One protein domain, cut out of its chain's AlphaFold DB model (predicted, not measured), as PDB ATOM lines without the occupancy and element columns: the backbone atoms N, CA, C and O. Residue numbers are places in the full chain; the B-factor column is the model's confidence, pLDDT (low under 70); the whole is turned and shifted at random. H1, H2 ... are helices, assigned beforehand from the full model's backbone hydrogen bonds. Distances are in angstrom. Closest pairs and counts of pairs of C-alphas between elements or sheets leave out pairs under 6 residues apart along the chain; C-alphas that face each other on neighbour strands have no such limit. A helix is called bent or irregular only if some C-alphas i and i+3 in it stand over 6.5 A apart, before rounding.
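AT A GLANCE: This is residues 61 to 90 and 97 to 133 of the 148 residues of the protein "PA2c domain-containing protein" of Strigamia maritima (UniProt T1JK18). Two helices, H1 and H2, lie side by side and run opposite ways, and H3 folds back from the end of H2 to make a three-helix bundle that is closed at one end and splays toward the other. Past the splayed end, the unnamed stretch 73 to 90 makes a small loop that lengthens the model. The 67 printed residues have three named helices, H1, H2 and H3 in chain order, and no named strand; the class is all helix. The whole is compact, with a radius of gyration of the C-alphas of 12.4 A, yet elongated, spanning 38 by 23 by 16 A.

IN THESE COORDINATES: H1, residues 62 to 72, begins at C-alpha 62 (193.470, 158.241, 136.922) and is 14.9 A long. Residues 83 to 84 pair antiparallel with residues 87 to 88. H2, residues 98 to 111, is 20.1 A long. H3, residues 114 to 126, is 16.2 A long and ends at C-alpha 126 (171.416, 152.452, 133.311). It is neither bent nor irregular, but only just: C-alphas 123 and 126 are 6.2 A apart.

HOW THE PARTS SIT: The bundle is up and down, each helix running against the one before. H1 and H2 touch at a shallow tilt of 2 degrees, opposite ways; their closest C-alphas, of Cys 67 and Cys 107, are 5.7 A apart. H2 and H3 form a helical hairpin over a tight link, at a shallow tilt of 32 degrees. They touch through residues 105 to 109 and 116 to 120 alone, closest at the C-alphas of Leu 108 and Gly 116, 4.8 A. H1 and H3 are close but not clearly touching, the same way at a shallow tilt of 30 degrees; their closest C-alphas, of Thr 64 and Gly 116, are 5.3 A apart. Every O i to N i+4 pair is within hydrogen-bond range in H1 and H2, and 8 of 9 in H3.

THE WHOLE: The two farthest C-alphas, of Gly 86 and Lys 114, are 37.8 A apart. Residues 91 to 96, in the link from H1 to H2, are not printed; C-alphas 90 and 97 are 15.7 A apart across this cut. The mean pLDDT of the printed part is 96.2, and no printed residue is under 70.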
ATOM      1  N   GLU A  61     193.322 154.780 134.678       97.62
ATOM      2  CA  GLU A  61     192.294 155.747 134.267       97.62
ATOM      3  C   GLU A  61     192.163 156.878 135.299       97.62
ATOM      4  O   GLU A  61     191.068 157.233 135.737       97.62
ATOM      5  N   SER A  62     193.309 157.419 135.718       98.19
ATOM      6  CA  SER A  62     193.470 158.241 136.922       98.19
ATOM      7  C   SER A  62     192.524 159.439 137.005       98.19
ATOM      8  O   SER A  62     191.976 159.694 138.073       98.19
ATOM      9  N   GLU A  63     192.271 160.155 135.906       98.50
ATOM     10  CA  GLU A  63     191.344 161.296 135.909       98.50
ATOM     11  C   GLU A  63     189.886 160.863 136.119       98.50
ATOM     12  O   GLU A  63     189.163 161.481 136.900       98.50
ATOM     13  N   THR A  64     189.463 159.755 135.505       98.50
ATOM     14  CA  THR A  64     188.130 159.183 135.758       98.50
ATOM     15  C   THR A  64     188.029 158.668 137.194       98.50
ATOM     16  O   THR A  64     187.023 158.862 137.873       98.50
ATOM     17  N   ASP A  65     189.095 158.031 137.672       98.44
ATOM     18  CA  ASP A  65     189.166 157.437 139.001       98.44
ATOM     19  C   ASP A  65     189.109 158.502 140.110       98.44
ATOM     20  O   ASP A  65     188.452 158.301 141.130       98.44
ATOM     21  N   LYS A  66     189.694 159.689 139.879       98.62
ATOM     22  CA  LYS A  66     189.531 160.863 140.754       98.62
ATOM     23  C   LYS A  66     188.071 161.292 140.875       98.62
ATOM     24  O   LYS A  66     187.645 161.593 141.988       98.62
ATOM     25  N   CYS A  67     187.308 161.304 139.775       98.75
ATOM     26  CA  CYS A  67     185.883 161.646 139.820       98.75
ATOM     27  C   CYS A  67     185.108 160.682 140.727       98.75
ATOM     28  O   CYS A  67     184.291 161.118 141.533       98.75
ATOM     29  N   CYS A  68     185.388 159.380 140.621       98.38
ATOM     30  CA  CYS A  68     184.757 158.362 141.459       98.38
ATOM     31  C   CYS A  68     185.187 158.480 142.927       98.38
ATOM     32  O   CYS A  68     184.338 158.448 143.810       98.38
ATOM     33  N   ARG A  69     186.480 158.704 143.196       98.38
ATOM     34  CA  ARG A  69     186.991 158.925 144.557       98.38
ATOM     35  C   ARG A  69     186.304 160.104 145.239       98.38
ATOM     36  O   ARG A  69     185.940 159.999 146.407       98.38
ATOM     37  N   GLU A  70     186.168 161.221 144.530       98.38
ATOM     38  CA  GLU A  70     185.517 162.421 145.059       98.38
ATOM     39  C   GLU A  70     184.033 162.157 145.352       98.38
ATOM     40  O   GLU A  70     183.525 162.534 146.405       98.38
ATOM     41  N   HIS A  71     183.347 161.438 144.457       97.94
ATOM     42  CA  HIS A  71     181.951 161.046 144.652       97.94
ATOM     43  C   HIS A  71     181.753 160.104 145.850       97.94
ATOM     44  O   HIS A  71     180.824 160.309 146.635       97.94
ATOM     45  N   ASP A  72     182.656 159.139 146.044       96.62
ATOM     46  CA  ASP A  72     182.657 158.218 147.190       96.62
ATOM     47  C   ASP A  72     182.830 158.943 148.533       96.62
ATOM     48  O   ASP A  72     182.298 158.505 149.554       96.62
ATOM     49  N   HIS A  73     183.538 160.075 148.538       96.81
ATOM     50  CA  HIS A  73     183.768 160.903 149.725       96.81
ATOM     51  C   HIS A  73     182.719 162.004 149.910       96.81
ATOM     52  O   HIS A  73     182.942 162.950 150.667       96.81
ATOM     53  N   CYS A  74     181.556 161.877 149.265       97.94
ATOM     54  CA  CYS A  74     180.450 162.802 149.458       97.94
ATOM     55  C   CYS A  74     180.116 162.963 150.960       97.94
ATOM     56  O   CYS A  74     179.749 161.973 151.604       97.94
ATOM     57  N   PRO A  75     180.169 164.191 151.521       97.56
ATOM     58  CA  PRO A  75     179.887 164.432 152.940       97.56
ATOM     59  C   PRO A  75     178.516 163.925 153.392       97.56
ATOM     60  O   PRO A  75     178.336 163.531 154.542       97.56
ATOM     61  N   GLU A  76     177.541 163.926 152.480       97.06
ATOM     62  CA  GLU A  76     176.181 163.483 152.747       97.06
ATOM     63  C   GLU A  76     175.775 162.341 151.815       97.06
ATOM     64  O   GLU A  76     175.492 162.535 150.633       97.06
ATOM     65  N   SER A  77     175.677 161.138 152.382       96.81
ATOM     66  CA  SER A  77     175.225 159.937 151.685       96.81
ATOM     67  C   SER A  77     174.307 159.066 152.554       96.81
ATOM     68  O   SER A  77     174.258 159.199 153.782       96.81
ATOM     69  N   ILE A  78     173.540 158.188 151.900       96.69
ATOM     70  CA  ILE A  78     172.699 157.153 152.506       96.69
ATOM     71  C   ILE A  78     173.130 155.810 151.921       96.69
ATOM     72  O   ILE A  78     172.883 155.527 150.743       96.69
ATOM     73  N   SER A  79     173.750 154.970 152.747       94.94
ATOM     74  CA  SER A  79     174.164 153.618 152.363       94.94
ATOM     75  C   SER A  79     173.002 152.790 151.811       94.94
ATOM     76  O   SER A  79     171.827 153.050 152.100       94.94
ATOM     77  N   GLY A  80     173.328 151.772 151.014       92.62
ATOM     78  CA  GLY A  80     172.338 150.820 150.516       92.62
ATOM     79  C   GLY A  80     171.523 150.199 151.655       92.62
ATOM     80  O   GLY A  80     172.057 149.922 152.731       92.62
ATOM     81  N   TYR A  81     170.221 150.019 151.432       94.75
ATOM     82  CA  TYR A  81     169.272 149.434 152.395       94.75
ATOM     83  C   TYR A  81     169.190 150.133 153.762       94.75
ATOM     84  O   TYR A  81     168.693 149.553 154.727       94.75
ATOM     85  N   SER A  82     169.681 151.369 153.863       95.12
ATOM     86  CA  SER A  82     169.774 152.110 155.120       95.12
ATOM     87  C   SER A  82     168.822 153.307 155.149       95.12
ATOM     88  O   SER A  82     168.293 153.742 154.120       95.12
ATOM     89  N   TRP A  83     168.613 153.844 156.350       97.19
ATOM     90  CA  TRP A  83     167.812 155.039 156.598       97.19
ATOM     91  C   TRP A  83     168.699 156.197 157.057       97.19
ATOM     92  O   TRP A  83     169.595 156.003 157.876       97.19
ATOM     93  N   LYS A  84     168.428 157.409 156.566       96.31
ATOM     94  CA  LYS A  84     169.028 158.663 157.055       96.31
ATOM     95  C   LYS A  84     168.069 159.814 156.754       96.31
ATOM     96  O   LYS A  84     167.394 159.777 155.730       96.31
ATOM     97  N   HIS A  85     167.975 160.815 157.631       93.62
ATOM     98  CA  HIS A  85     167.082 161.980 157.450       93.62
ATOM     99  C   HIS A  85     165.602 161.620 157.211       93.62
ATOM    100  O   HIS A  85     164.896 162.309 156.484       93.62
ATOM    101  N   GLY A  86     165.134 160.493 157.762       94.12
ATOM    102  CA  GLY A  86     163.780 159.979 157.503       94.12
ATOM    103  C   GLY A  86     163.563 159.418 156.088       94.12
ATOM    104  O   GLY A  86     162.447 159.034 155.748       94.12
ATOM    105  N   LEU A  87     164.613 159.331 155.267       95.25
ATOM    106  CA  LEU A  87     164.588 158.763 153.923       95.25
ATOM    107  C   LEU A  87     165.132 157.332 153.941       95.25
ATOM    108  O   LEU A  87     166.200 157.068 154.493       95.25
ATOM    109  N   HIS A  88     164.422 156.416 153.280       95.94
ATOM    110  CA  HIS A  88     164.888 155.052 153.041       95.94
ATOM    111  C   HIS A  88     165.581 154.946 151.684       95.94
ATOM    112  O   HIS A  88     165.030 155.363 150.658       95.94
ATOM    113  N   ASN A  89     166.755 154.320 151.654       95.56
ATOM    114  CA  ASN A  89     167.384 153.875 150.421       95.56
ATOM    115  C   ASN A  89     167.069 152.386 150.161       95.56
ATOM    116  O   ASN A  89     167.803 151.525 150.635       95.56
ATOM    117  N   PRO A  90     166.034 152.041 149.368       92.56
ATOM    118  CA  PRO A  90     165.689 150.647 149.077       92.56
ATOM    119  C   PRO A  90     166.649 149.957 148.094       92.56
ATOM    120  O   PRO A  90     166.429 148.800 147.738       92.56
ATOM    121  N   HIS A  97     174.225 162.957 148.070       98.31
ATOM    122  CA  HIS A  97     173.521 164.226 147.958       98.31
ATOM    123  C   HIS A  97     173.578 164.752 146.512       98.31
ATOM    124  O   HIS A  97     174.577 164.582 145.817       98.31
ATOM    125  N   CYS A  98     172.531 165.441 146.048       98.31
ATOM    126  CA  CYS A  98     172.429 165.882 144.650       98.31
ATOM    127  C   CYS A  98     173.570 166.798 144.177       98.31
ATOM    128  O   CYS A  98     173.897 166.773 142.996       98.31
ATOM    129  N   TYR A  99     174.205 167.569 145.070       98.19
ATOM    130  CA  TYR A  99     175.395 168.355 144.703       98.19
ATOM    131  C   TYR A  99     176.590 167.456 144.341       98.19
ATOM    132  O   TYR A  99     177.343 167.802 143.435       98.19
ATOM    133  N   CYS A 100     176.752 166.301 145.002       98.62
ATOM    134  CA  CYS A 100     177.809 165.337 144.693       98.62
ATOM    135  C   CYS A 100     177.541 164.668 143.349       98.62
ATOM    136  O   CYS A 100     178.442 164.585 142.527       98.62
ATOM    137  N   ASP A 101     176.300 164.240 143.097       98.56
ATOM    138  CA  ASP A 101     175.927 163.627 141.815       98.56
ATOM    139  C   ASP A 101     176.078 164.616 140.649       98.56
ATOM    140  O   ASP A 101     176.517 164.239 139.562       98.56
ATOM    141  N   GLU A 102     175.760 165.897 140.860       98.50
ATOM    142  CA  GLU A 102     175.972 166.931 139.848       98.50
ATOM    143  C   GLU A 102     177.462 167.201 139.596       98.50
ATOM    144  O   GLU A 102     177.875 167.272 138.436       98.50
ATOM    145  N   ALA A 103     178.270 167.319 140.654       98.75
ATOM    146  CA  ALA A 103     179.718 167.469 140.537       98.75
ATOM    147  C   ALA A 103     180.354 166.251 139.851       98.75
ATOM    148  O   ALA A 103     181.188 166.410 138.962       98.75
ATOM    149  N   PHE A 104     179.901 165.046 140.195       98.69
ATOM    150  CA  PHE A 104     180.357 163.798 139.598       98.69
ATOM    151  C   PHE A 104     180.037 163.737 138.106       98.69
ATOM    152  O   PHE A 104     180.922 163.449 137.303       98.69
ATOM    153  N   ARG A 105     178.806 164.095 137.714       98.44
ATOM    154  CA  ARG A 105     178.415 164.177 136.301       98.44
ATOM    155  C   ARG A 105     179.327 165.124 135.521       98.44
ATOM    156  O   ARG A 105     179.854 164.730 134.486       98.44
ATOM    157  N   ARG A 106     179.536 166.341 136.034       98.69
ATOM    158  CA  ARG A 106     180.404 167.344 135.393       98.69
ATOM    159  C   ARG A 106     181.848 166.847 135.286       98.69
ATOM    160  O   ARG A 106     182.430 166.925 134.216       98.69
ATOM    161  N   CYS A 107     182.380 166.254 136.354       98.81
ATOM    162  CA  CYS A 107     183.725 165.680 136.358       98.81
ATOM    163  C   CYS A 107     183.890 164.616 135.262       98.81
ATOM    164  O   CYS A 107     184.819 164.692 134.463       98.81
ATOM    165  N   LEU A 108     182.958 163.660 135.162       98.44
ATOM    166  CA  LEU A 108     183.008 162.616 134.132       98.44
ATOM    167  C   LEU A 108     182.895 163.179 132.706       98.44
ATOM    168  O   LEU A 108     183.575 162.682 131.806       98.44
ATOM    169  N   GLU A 109     182.061 164.204 132.502       97.06
ATOM    170  CA  GLU A 109     181.923 164.916 131.223       97.06
ATOM    171  C   GLU A 109     183.230 165.645 130.838       97.06
ATOM    172  O   GLU A 109     183.660 165.585 129.682       97.06
ATOM    173  N   ASP A 110     183.904 166.272 131.805       98.25
ATOM    174  CA  ASP A 110     185.118 167.069 131.588       98.25
ATOM    175  C   ASP A 110     186.365 166.222 131.292       98.25
ATOM    176  O   ASP A 110     187.232 166.652 130.524       98.25
ATOM    177  N   VAL A 111     186.447 165.002 131.837       97.44
ATOM    178  CA  VAL A 111     187.572 164.074 131.603       97.44
ATOM    179  C   VAL A 111     187.681 163.652 130.129       97.44
ATOM    180  O   VAL A 111     188.772 163.317 129.665       97.44
ATOM    181  N   LYS A 112     186.576 163.676 129.366       94.81
ATOM    182  CA  LYS A 112     186.533 163.338 127.925       94.81
ATOM    183  C   LYS A 112     187.164 161.975 127.580       94.81
ATOM    184  O   LYS A 112     187.697 161.788 126.485       94.81
ATOM    185  N   SER A 113     187.086 161.001 128.490       94.81
ATOM    186  CA  SER A 113     187.599 159.639 128.289       94.81
ATOM    187  C   SER A 113     186.475 158.649 127.969       94.81
ATOM    188  O   SER A 113     185.305 158.847 128.305       94.81
ATOM    189  N   LYS A 114     186.827 157.523 127.332       96.31
ATOM    190  CA  LYS A 114     185.867 156.433 127.079       96.31
ATOM    191  C   LYS A 114     185.328 155.843 128.384       96.31
ATOM    192  O   LYS A 114     184.145 155.521 128.452       96.31
ATOM    193  N   VAL A 115     186.189 155.707 129.394       95.12
ATOM    194  CA  VAL A 115     185.816 155.164 130.706       95.12
ATOM    195  C   VAL A 115     184.912 156.142 131.451       95.12
ATOM    196  O   VAL A 115     183.877 155.715 131.950       95.12
ATOM    197  N   GLY A 116     185.213 157.442 131.432       97.25
ATOM    198  CA  GLY A 116     184.371 158.480 132.033       97.25
ATOM    199  C   GLY A 116     182.967 158.518 131.429       97.25
ATOM    200  O   GLY A 116     181.976 158.434 132.156       97.25
ATOM    201  N   ASN A 117     182.873 158.505 130.096       96.69
ATOM    202  CA  ASN A 117     181.591 158.438 129.388       96.69
ATOM    203  C   ASN A 117     180.794 157.173 129.739       96.69
ATOM    204  O   ASN A 117     179.582 157.227 129.942       96.69
ATOM    205  N   LEU A 118     181.470 156.023 129.833       96.12
ATOM    206  CA  LEU A 118     180.827 154.772 130.218       96.12
ATOM    207  C   LEU A 118     180.358 154.795 131.679       96.12
ATOM    208  O   LEU A 118     179.273 154.294 131.968       96.12
ATOM    209  N   MET A 119     181.130 155.387 132.595       96.06
ATOM    210  CA  MET A 119     180.718 155.552 133.994       96.06
ATOM    211  C   MET A 119     179.481 156.443 134.104       96.06
ATOM    212  O   MET A 119     178.552 156.098 134.837       96.06
ATOM    213  N   ALA A 120     179.415 157.525 133.324       95.19
ATOM    214  CA  ALA A 120     178.245 158.395 133.282       95.19
ATOM    215  C   ALA A 120     177.001 157.636 132.783       95.19
ATOM    216  O   ALA A 120     175.942 157.696 133.410       95.19
ATOM    217  N   GLU A 121     177.139 156.853 131.710       94.94
ATOM    218  CA  GLU A 121     176.050 156.028 131.173       94.94
ATOM    219  C   GLU A 121     175.566 154.987 132.193       94.94
ATOM    220  O   GLU A 121     174.365 154.832 132.426       94.94
ATOM    221  N   ILE A 122     176.494 154.295 132.857       91.19
ATOM    222  CA  ILE A 122     176.149 153.284 133.859       91.19
ATOM    223  C   ILE A 122     175.422 153.927 135.045       91.19
ATOM    224  O   ILE A 122     174.354 153.451 135.431       91.19
ATOM    225  N   TYR A 123     175.966 155.002 135.616       94.56
ATOM    226  CA  TYR A 123     175.435 155.601 136.838       94.56
ATOM    227  C   TYR A 123     174.094 156.316 136.603       94.56
ATOM    228  O   TYR A 123     173.094 156.022 137.271       94.56
ATOM    229  N   PHE A 124     174.047 157.222 135.621       95.19
ATOM    230  CA  PHE A 124     172.911 158.124 135.424       95.19
ATOM    231  C   PHE A 124     171.809 157.531 134.537       95.19
ATOM    232  O   PHE A 124     170.630 157.783 134.795       95.19
ATOM    233  N   ASN A 125     172.154 156.700 133.545       87.06
ATOM    234  CA  ASN A 125     171.190 156.215 132.548       87.06
ATOM    235  C   ASN A 125     170.779 154.754 132.752       87.06
ATOM    236  O   ASN A 125     169.590 154.439 132.635       87.06
ATOM    237  N   PHE A 126     171.716 153.869 133.098       89.00
ATOM    238  CA  PHE A 126     171.416 152.452 133.311       89.00
ATOM    239  C   PHE A 126     170.905 152.168 134.728       89.00
ATOM    240  O   PHE A 126     169.786 151.680 134.894       89.00
ATOM    241  N   LEU A 127     171.699 152.488 135.755       87.81
ATOM    242  CA  LEU A 127     171.323 152.291 137.158       87.81
ATOM    243  C   LEU A 127     170.296 153.325 137.624       87.81
ATOM    244  O   LEU A 127     169.484 153.026 138.501       87.81
ATOM    245  N   LYS A 128     170.315 154.524 137.024       91.25
ATOM    246  CA  LYS A 128     169.420 155.645 137.349       91.25
ATOM    247  C   LYS A 128     169.399 155.935 138.850       91.25
ATOM    248  O   LYS A 128     168.319 156.121 139.429       91.25
ATOM    249  N   VAL A 129     170.584 155.930 139.470       91.81
ATOM    250  CA  VAL A 129     170.737 156.197 140.904       91.81
ATOM    251  C   VAL A 129     170.085 157.544 141.221       91.81
ATOM    252  O   VAL A 129     170.166 158.499 140.449       91.81
ATOM    253  N   LYS A 130     169.323 157.588 142.316       94.00
ATOM    254  CA  LYS A 130     168.611 158.792 142.750       94.00
ATOM    255  C   LYS A 130     169.408 159.476 143.847       94.00
ATOM    256  O   LYS A 130     169.722 158.832 144.844       94.00
ATOM    257  N   CYS A 131     169.643 160.771 143.692       96.81
ATOM    258  CA  CYS A 131     170.192 161.611 144.746       96.81
ATOM    259  C   CYS A 131     169.106 162.094 145.717       96.81
ATOM    260  O   CYS A 131     167.905 161.968 145.455       96.81
ATOM    261  N   PHE A 132     169.534 162.683 146.832       96.50
ATOM    262  CA  PHE A 132     168.662 163.385 147.774       96.50
ATOM    263  C   PHE A 132     169.181 164.798 148.049       96.50
ATOM    264  O   PHE A 132     170.367 165.081 147.891       96.50
ATOM    265  N   LYS A 133     168.283 165.697 148.446       95.56
ATOM    266  CA  LYS A 133     168.610 167.044 148.918       95.56
ATOM    267  C   LYS A 133     167.457 167.595 149.741       95.56
ATOM    268  O   LYS A 133     166.322 167.141 149.587       95.56
TER     269      LYS A 133